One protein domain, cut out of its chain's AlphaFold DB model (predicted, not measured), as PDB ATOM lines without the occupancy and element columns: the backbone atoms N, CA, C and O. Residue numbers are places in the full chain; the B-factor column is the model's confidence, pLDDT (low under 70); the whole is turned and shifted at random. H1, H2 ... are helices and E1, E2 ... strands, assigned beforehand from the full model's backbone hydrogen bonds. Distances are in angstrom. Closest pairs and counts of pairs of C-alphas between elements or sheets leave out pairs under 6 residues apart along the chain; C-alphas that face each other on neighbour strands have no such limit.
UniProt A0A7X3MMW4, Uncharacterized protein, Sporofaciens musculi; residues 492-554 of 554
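What this domain is: This is residues 492 to 554 of the 554 residues of an uncharacterized protein of Sporofaciens musculi (UniProt A0A7X3MMW4). A strongly twisted sheet of five strands is covered on one face by two helices, H1 and H2, side by side and running opposite ways; the other face is bare. H1 lies over E4 and E5 and H2 over E2, in two layers, and the short strands E1 and E3 make the sheet's edges. The printed part has 63 residues, with two named helices and five named strands in the chain order E1 H1 E2 E3 H2 E4 E5; the sheet, in the order E1 E4 E5 E2 E3, is mixed, and the class is mixed, helices and strands. The whole is compact, with a radius of gyration of the C-alphas of 10.1 A, and rounded, spanning 27 by 19 by 17 A.

How they stand to each other: E1, residues 492 to 494, is an edge strand, antiparallel to E4, residues 538 to 544; N 493 and O 539, 2.9 A apart, are within hydrogen-bond range. E4 and E5, residues 548 to 553, form an antiparallel hairpin, with N 540 and O 552 within range at 2.8 A. E5 is parallel to E2, residues 511 to 515, with N 513 and O 549 within range at 2.8 A. E2 and E3, residues 521 to 523, form an antiparallel hairpin, with N 514 and O 522 within range at 2.9 A. H1, residues 495 to 507, is on the sheet at a height of 8.8 A, and its line stands at 11 degrees to E5 on the local plane, along the strands; the closest C-alphas of H1 and E5 are those of Ala 498 and Phe 551, 7.2 A apart. H2, residues 526 to 532, is on the same face at a height of 10.0 A; its closest C-alphas with E2 are those of Ile 529 and Leu 514, 7.1 A apart. H1 and H2 touch at a shallow tilt of 25 degrees, opposite ways, closest at the C-alphas of Ala 502 and Ala 526, 5.2 A apart. E1, H1, E2 and E3, H2, E4 are split strand-helix-strand units, each with two other strands of the sheet between its own two; both crossovers are right-handed. In H1 every O i to N i+4 pair is within hydrogen-bond range, in H2 2 of 3.

Where its parts are: E1 begins at C-alpha 492, (-18.507, 0.391, 58.512), and measures 7.1 A; H1 follows with 18.7 A, ending at C-alpha 507, (-21.205, 18.395, 47.536). E2 measures 13.5 A, E3 7.5 A, H2 9.9 A and E4 19.4 A. E5, 16.6 A, ends at C-alpha 553, (-11.573, -1.122, 52.626).

The domain as a whole: The two C-alphas farthest apart, those of Thr 536 and Thr 546, are 28.3 A apart. The printed part has no cut, and its six links are tight. Mean pLDDT of the printed part is 86.3; residues 518 to 520 and 545 to 546 are under 70.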
ATOM      1  N   ILE A 492     -18.739   1.291  59.641       89.62
ATOM      2  CA  ILE A 492     -18.507   0.391  58.512       89.62
ATOM      3  C   ILE A 492     -19.758   0.433  57.635       89.62
ATOM      4  O   ILE A 492     -20.868   0.272  58.145       89.62
ATOM      5  N   VAL A 493     -19.572   0.667  56.340       90.19
ATOM      6  CA  VAL A 493     -20.636   0.765  55.335       90.19
ATOM      7  C   VAL A 493     -20.351  -0.168  54.160       90.19
ATOM      8  O   VAL A 493     -19.203  -0.551  53.926       90.19
ATOM      9  N   THR A 494     -21.381  -0.540  53.406       91.50
ATOM     10  CA  THR A 494     -21.220  -1.268  52.137       91.50
ATOM     11  C   THR A 494     -20.633  -0.361  51.052       91.50
ATOM     12  O   THR A 494     -20.763   0.862  51.128       91.50
ATOM     13  N   GLY A 495     -20.038  -0.928  49.996       88.00
ATOM     14  CA  GLY A 495     -19.535  -0.136  48.864       88.00
ATOM     15  C   GLY A 495     -20.591   0.800  48.248       88.00
ATOM     16  O   GLY A 495     -20.313   1.966  47.982       88.00
ATOM     17  N   ALA A 496     -21.844   0.350  48.124       87.75
ATOM     18  CA  ALA A 496     -22.939   1.185  47.616       87.75
ATOM     19  C   ALA A 496     -23.256   2.399  48.519       87.75
ATOM     20  O   ALA A 496     -23.582   3.477  48.019       87.75
ATOM     21  N   GLU A 497     -23.145   2.244  49.839       90.00
ATOM     22  CA  GLU A 497     -23.315   3.330  50.813       90.00
ATOM     23  C   GLU A 497     -22.092   4.258  50.847       90.00
ATOM     24  O   GLU A 497     -22.259   5.475  50.929       90.00
ATOM     25  N   ALA A 498     -20.872   3.719  50.717       89.75
ATOM     26  CA  ALA A 498     -19.645   4.511  50.606       89.75
ATOM     27  C   ALA A 498     -19.712   5.482  49.416       89.75
ATOM     28  O   ALA A 498     -19.402   6.662  49.571       89.75
ATOM     29  N   ILE A 499     -20.211   5.022  48.264       91.44
ATOM     30  CA  ILE A 499     -20.418   5.853  47.066       91.44
ATOM     31  C   ILE A 499     -21.439   6.973  47.328       91.44
ATOM     32  O   ILE A 499     -21.203   8.124  46.965       91.44
ATOM     33  N   GLN A 500     -22.559   6.681  47.998       90.75
ATOM     34  CA  GLN A 500     -23.555   7.709  48.337       90.75
ATOM     35  C   GLN A 500     -22.995   8.769  49.296       90.75
ATOM     36  O   GLN A 500     -23.264   9.960  49.128       90.75
ATOM     37  N   ILE A 501     -22.195   8.352  50.281       90.81
ATOM     38  CA  ILE A 501     -21.556   9.254  51.248       90.81
ATOM     39  C   ILE A 501     -20.455  10.084  50.572       90.81
ATOM     40  O   ILE A 501     -20.346  11.274  50.859       90.81
ATOM     41  N   ALA A 502     -19.701   9.506  49.632       90.25
ATOM     42  CA  ALA A 502     -18.732  10.218  48.801       90.25
ATOM     43  C   ALA A 502     -19.390  11.381  48.033       90.25
ATOM     44  O   ALA A 502     -18.968  12.523  48.194       90.25
ATOM     45  N   TYR A 503     -20.478  11.132  47.293       92.19
ATOM     46  CA  TYR A 503     -21.206  12.197  46.585       92.19
ATOM     47  C   TYR A 503     -21.786  13.264  47.524       92.19
ATOM     48  O   TYR A 503     -21.743  14.454  47.208       92.19
ATOM     49  N   ALA A 504     -22.314  12.870  48.689       89.88
ATOM     50  CA  ALA A 504     -22.827  13.825  49.672       89.88
ATOM     51  C   ALA A 504     -21.714  14.737  50.221       89.88
ATOM     52  O   ALA A 504     -21.900  15.950  50.317       89.88
ATOM     53  N   LYS A 505     -20.541  14.173  50.530       88.00
ATOM     54  CA  LYS A 505     -19.407  14.913  51.102       88.00
ATOM     55  C   LYS A 505     -18.638  15.744  50.074       88.00
ATOM     56  O   LYS A 505     -18.185  16.833  50.414       88.00
ATOM     57  N   GLU A 506     -18.585  15.320  48.815       89.12
ATOM     58  CA  GLU A 506     -18.073  16.153  47.718       89.12
ATOM     59  C   GLU A 506     -18.948  17.398  47.500       89.12
ATOM     60  O   GLU A 506     -18.426  18.498  47.323       89.12
ATOM     61  N   ALA A 507     -20.277  17.262  47.605       86.69
ATOM     62  CA  ALA A 507     -21.205  18.395  47.536       86.69
ATOM     63  C   ALA A 507     -21.087  19.361  48.736       86.69
ATOM     64  O   ALA A 507     -21.372  20.550  48.593       86.69
ATOM     65  N   GLU A 508     -20.629  18.876  49.896       85.62
ATOM     66  CA  GLU A 508     -20.234  19.701  51.052       85.62
ATOM     67  C   GLU A 508     -18.837  20.350  50.882       85.62
ATOM     68  O   GLU A 508     -18.442  21.180  51.701       85.62
ATOM     69  N   GLY A 509     -18.088  20.013  49.824       82.69
ATOM     70  CA  GLY A 509     -16.735  20.521  49.559       82.69
ATOM     71  C   GLY A 509     -15.617  19.810  50.334       82.69
ATOM     72  O   GLY A 509     -14.507  20.334  50.416       82.69
ATOM     73  N   VAL A 510     -15.896  18.638  50.910       88.00
ATOM     74  CA  VAL A 510     -14.953  17.846  51.715       88.00
ATOM     75  C   VAL A 510     -14.051  17.008  50.804       88.00
ATOM     76  O   VAL A 510     -14.519  16.380  49.856       88.00
ATOM     77  N   SER A 511     -12.753  16.948  51.110       88.62
ATOM     78  CA  SER A 511     -11.801  16.106  50.379       88.62
ATOM     79  C   SER A 511     -12.058  14.622  50.657       88.62
ATOM     80  O   SER A 511     -12.080  14.203  51.816       88.62
ATOM     81  N   LEU A 512     -12.188  13.805  49.611       92.69
ATOM     82  CA  LEU A 512     -12.433  12.367  49.748       92.69
ATOM     83  C   LEU A 512     -11.135  11.575  49.577       92.69
ATOM     84  O   LEU A 512     -10.436  11.720  48.574       92.69
ATOM     85  N   TYR A 513     -10.822  10.717  50.541       91.31
ATOM     86  CA  TYR A 513      -9.672   9.819  50.522       91.31
ATOM     87  C   TYR A 513     -10.145   8.371  50.442       91.31
ATOM     88  O   TYR A 513     -11.033   7.973  51.193       91.31
ATOM     89  N   LEU A 514      -9.567   7.575  49.552       91.31
ATOM     90  CA  LEU A 514      -9.892   6.159  49.396       91.31
ATOM     91  C   LEU A 514      -8.622   5.330  49.572       91.31
ATOM     92  O   LEU A 514      -7.599   5.623  48.955       91.31
ATOM     93  N   GLN A 515      -8.717   4.283  50.387       88.62
ATOM     94  CA  GLN A 515      -7.694   3.258  50.555       88.62
ATOM     95  C   GLN A 515      -8.321   1.903  50.200       88.62
ATOM     96  O   GLN A 515      -9.103   1.344  50.978       88.62
ATOM     97  N   THR A 516      -8.008   1.398  49.004       85.12
ATOM     98  CA  THR A 516      -8.393   0.047  48.559       85.12
ATOM     99  C   THR A 516      -7.232  -0.935  48.726       85.12
ATOM    100  O   THR A 516      -6.080  -0.535  48.901       85.12
ATOM    101  N   ARG A 517      -7.527  -2.237  48.682       77.31
ATOM    102  CA  ARG A 517      -6.519  -3.307  48.752       77.31
ATOM    103  C   ARG A 517      -5.769  -3.545  47.442       77.31
ATOM    104  O   ARG A 517      -4.653  -4.050  47.500       77.31
ATOM    105  N   GLU A 518      -6.382  -3.225  46.302       69.31
ATOM    106  CA  GLU A 518      -5.883  -3.611  44.973       69.31
ATOM    107  C   GLU A 518      -5.519  -2.398  44.097       69.31
ATOM    108  O   GLU A 518      -4.447  -2.396  43.497       69.31
ATOM    109  N   ASP A 519      -6.324  -1.327  44.103       63.94
ATOM    110  CA  ASP A 519      -6.158  -0.162  43.209       63.94
ATOM    111  C   ASP A 519      -5.428   1.042  43.849       63.94
ATOM    112  O   ASP A 519      -5.320   2.119  43.257       63.94
ATOM    113  N   GLY A 520      -4.898   0.868  45.061       64.25
ATOM    114  CA  GLY A 520      -4.071   1.857  45.753       64.25
ATOM    115  C   GLY A 520      -4.828   2.863  46.629       64.25
ATOM    116  O   GLY A 520      -6.013   2.716  46.945       64.25
ATOM    117  N   GLU A 521      -4.078   3.872  47.078       86.81
ATOM    118  CA  GLU A 521      -4.457   4.841  48.110       86.81
ATOM    119  C   GLU A 521      -4.276   6.280  47.602       86.81
ATOM    120  O   GLU A 521      -3.233   6.618  47.036       86.81
ATOM    121  N   GLY A 522      -5.274   7.148  47.799       87.38
ATOM    122  CA  GLY A 522      -5.222   8.513  47.270       87.38
ATOM    123  C   GLY A 522      -6.454   9.379  47.542       87.38
ATOM    124  O   GLY A 522      -7.435   8.942  48.140       87.38
ATOM    125  N   ILE A 523      -6.379  10.639  47.099       88.81
ATOM    126  CA  ILE A 523      -7.497  11.594  47.104       88.81
ATOM    127  C   ILE A 523      -8.172  11.552  45.731       88.81
ATOM    128  O   ILE A 523      -7.494  11.689  44.713       88.81
ATOM    129  N   PHE A 524      -9.495  11.396  45.706       90.62
ATOM    130  CA  PHE A 524     -10.265  11.168  44.481       90.62
ATOM    131  C   PHE A 524     -11.594  11.939  44.490       90.62
ATOM    132  O   PHE A 524     -12.121  12.271  45.547       90.62
ATOM    133  N   CYS A 525     -12.153  12.194  43.306       90.38
ATOM    134  CA  CYS A 525     -13.527  12.688  43.161       90.38
ATOM    135  C   CYS A 525     -14.539  11.546  43.352       90.38
ATOM    136  O   CYS A 525     -14.201  10.380  43.112       90.38
ATOM    137  N   ALA A 526     -15.787  11.852  43.712       90.44
ATOM    138  CA  ALA A 526     -16.806  10.832  43.986       90.44
ATOM    139  C   ALA A 526     -17.072   9.916  42.773       90.44
ATOM    140  O   ALA A 526     -17.198   8.705  42.942       90.44
ATOM    141  N   ASP A 527     -17.039  10.459  41.547       89.56
ATOM    142  CA  ASP A 527     -17.152   9.693  40.291       89.56
ATOM    143  C   ASP A 527     -16.040   8.646  40.095       89.56
ATOM    144  O   ASP A 527     -16.251   7.629  39.430       89.56
ATOM    145  N   VAL A 528     -14.847   8.892  40.643       88.00
ATOM    146  CA  VAL A 528     -13.699   7.973  40.568       88.00
ATOM    147  C   VAL A 528     -13.800   6.929  41.679       88.00
ATOM    148  O   VAL A 528     -13.634   5.739  41.422       88.00
ATOM    149  N   ILE A 529     -14.191   7.345  42.888       88.00
ATOM    150  CA  ILE A 529     -14.507   6.428  43.994       88.00
ATOM    151  C   ILE A 529     -15.625   5.457  43.584       88.00
ATOM    152  O   ILE A 529     -15.512   4.266  43.845       88.00
ATOM    153  N   ALA A 530     -16.644   5.914  42.852       88.12
ATOM    154  CA  ALA A 530     -17.716   5.069  42.320       88.12
ATOM    155  C   ALA A 530     -17.262   3.988  41.319       88.12
ATOM    156  O   ALA A 530     -18.005   3.039  41.080       88.12
ATOM    157  N   GLN A 531     -16.064   4.121  40.740       88.00
ATOM    158  CA  GLN A 531     -15.461   3.132  39.838       88.00
ATOM    159  C   GLN A 531     -14.466   2.207  40.556       88.00
ATOM    160  O   GLN A 531     -14.307   1.065  40.138       88.00
ATOM    161  N   MET A 532     -13.819   2.687  41.625       84.62
ATOM    162  CA  MET A 532     -12.825   1.945  42.422       84.62
ATOM    163  C   MET A 532     -13.423   1.209  43.635       84.62
ATOM    164  O   MET A 532     -12.760   0.383  44.260       84.62
ATOM    165  N   VAL A 533     -14.657   1.528  44.028       86.19
ATOM    166  CA  VAL A 533     -15.345   0.883  45.153       86.19
ATOM    167  C   VAL A 533     -16.101  -0.355  44.681       86.19
ATOM    168  O   VAL A 533     -17.066  -0.266  43.923       86.19
ATOM    169  N   ASP A 534     -15.708  -1.517  45.202       81.94
ATOM    170  CA  ASP A 534     -16.439  -2.763  45.004       81.94
ATOM    171  C   ASP A 534     -17.684  -2.802  45.906       81.94
ATOM    172  O   ASP A 534     -17.603  -2.742  47.136       81.94
ATOM    173  N   GLY A 535     -18.854  -2.962  45.286       76.88
ATOM    174  CA  GLY A 535     -20.136  -3.112  45.973       76.88
ATOM    175  C   GLY A 535     -20.249  -4.360  46.860       76.88
ATOM    176  O   GLY A 535     -21.147  -4.401  47.700       76.88
ATOM    177  N   THR A 536     -19.367  -5.356  46.706       79.75
ATOM    178  CA  THR A 536     -19.305  -6.535  47.591       79.75
ATOM    179  C   THR A 536     -18.430  -6.328  48.831       79.75
ATOM    180  O   THR A 536     -18.527  -7.105  49.785       79.75
ATOM    181  N   CYS A 537     -17.627  -5.261  48.857       85.50
ATOM    182  CA  CYS A 537     -16.718  -4.946  49.951       85.50
ATOM    183  C   CYS A 537     -17.328  -3.996  50.998       85.50
ATOM    184  O   CYS A 537     -18.279  -3.249  50.744       85.50
ATOM    185  N   SER A 538     -16.731  -4.018  52.192       89.94
ATOM    186  CA  SER A 538     -17.067  -3.136  53.314       89.94
ATOM    187  C   SER A 538     -15.984  -2.079  53.506       89.94
ATOM    188  O   SER A 538     -14.796  -2.382  53.401       89.94
ATOM    189  N   TYR A 539     -16.384  -0.855  53.841       91.62
ATOM    190  CA  TYR A 539     -15.495   0.297  53.992       91.62
ATOM    191  C   TYR A 539     -15.703   0.943  55.361       91.62
ATOM    192  O   TYR A 539     -16.826   1.278  55.734       91.62
ATOM    193  N   LEU A 540     -14.620   1.120  56.115       92.00
ATOM    194  CA  LEU A 540     -14.600   1.897  57.351       92.00
ATOM    195  C   LEU A 540     -14.442   3.379  57.013       92.00
ATOM    196  O   LEU A 540     -13.527   3.751  56.280       92.00
ATOM    197  N   ILE A 541     -15.294   4.218  57.590       92.00
ATOM    198  CA  ILE A 541     -15.240   5.666  57.410       92.00
ATOM    199  C   ILE A 541     -14.461   6.326  58.552       92.00
ATOM    200  O   ILE A 541     -14.739   6.082  59.731       92.00
ATOM    201  N   GLN A 542     -13.516   7.202  58.205       89.94
ATOM    202  CA  GLN A 542     -12.809   8.074  59.145       89.94
ATOM    203  C   GLN A 542     -12.875   9.540  58.694       89.94
ATOM    204  O   GLN A 542     -12.351   9.906  57.649       89.94
ATOM    205  N   GLU A 543     -13.504  10.395  59.491       86.00
ATOM    206  CA  GLU A 543     -13.591  11.843  59.304       86.00
ATOM    207  C   GLU A 543     -12.412  12.525  60.016       86.00
ATOM    208  O   GLU A 543     -12.321  12.535  61.246       86.00
ATOM    209  N   SER A 544     -11.499  13.122  59.248       76.62
ATOM    210  CA  SER A 544     -10.388  13.926  59.769       76.62
ATOM    211  C   SER A 544     -10.798  15.396  59.843       76.62
ATOM    212  O   SER A 544     -10.383  16.234  59.045       76.62
ATOM    213  N   GLY A 545     -11.655  15.708  60.818       69.38
ATOM    214  CA  GLY A 545     -12.230  17.046  60.971       69.38
ATOM    215  C   GLY A 545     -13.292  17.355  59.910       69.38
ATOM    216  O   GLY A 545     -13.993  16.463  59.445       69.38
ATOM    217  N   THR A 546     -13.428  18.630  59.542       68.44
ATOM    218  CA  THR A 546     -14.403  19.101  58.535       68.44
ATOM    219  C   THR A 546     -13.865  19.113  57.104       68.44
ATOM    220  O   THR A 546     -14.613  19.426  56.187       68.44
ATOM    221  N   GLU A 547     -12.575  18.835  56.902       78.81
ATOM    222  CA  GLU A 547     -11.889  19.057  55.618       78.81
ATOM    223  C   GLU A 547     -11.657  17.767  54.820       78.81
ATOM    224  O   GLU A 547     -11.541  17.825  53.595       78.81
ATOM    225  N   GLN A 548     -11.622  16.601  55.480       86.62
ATOM    226  CA  GLN A 548     -11.329  15.323  54.829       86.62
ATOM    227  C   GLN A 548     -12.129  14.154  55.421       86.62
ATOM    228  O   GLN A 548     -12.229  14.003  56.640       86.62
ATOM    229  N   ILE A 549     -12.632  13.281  54.547       92.00
ATOM    230  CA  ILE A 549     -13.245  11.994  54.893       92.00
ATOM    231  C   ILE A 549     -12.518  10.857  54.168       92.00
ATOM    232  O   ILE A 549     -12.198  10.968  52.986       92.00
ATOM    233  N   SER A 550     -12.255   9.769  54.884       91.69
ATOM    234  CA  SER A 550     -11.489   8.615  54.418       91.69
ATOM    235  C   SER A 550     -12.348   7.358  54.391       91.69
ATOM    236  O   SER A 550     -13.022   7.054  55.374       91.69
ATOM    237  N   PHE A 551     -12.272   6.605  53.298       92.38
ATOM    238  CA  PHE A 551     -12.934   5.321  53.087       92.38
ATOM    239  C   PHE A 551     -11.867   4.218  53.020       92.38
ATOM    240  O   PHE A 551     -11.071   4.180  52.084       92.38
ATOM    241  N   ILE A 552     -11.832   3.333  54.018       90.81
ATOM    242  CA  ILE A 552     -10.788   2.308  54.177       90.81
ATOM    243  C   ILE A 552     -11.404   0.918  54.005       90.81
ATOM    244  O   ILE A 552     -12.169   0.467  54.864       90.81
ATOM    245  N   GLN A 553     -11.067   0.225  52.918       90.69
ATOM    246  CA  GLN A 553     -11.573  -1.122  52.626       90.69
ATOM    247  C   GLN A 553     -11.146  -2.129  53.716       90.69
ATOM    248  O   GLN A 553      -9.970  -2.197  54.082       90.69
ATOM    249  N   GLN A 554     -12.109  -2.882  54.259       84.31
ATOM    250  CA  GLN A 554     -11.937  -3.815  55.389       84.31
ATOM    251  C   GLN A 554     -11.639  -5.258  54.975       84.31
ATOM    252  O   GLN A 554     -11.877  -5.646  53.814       84.31
TER     253      GLN A 554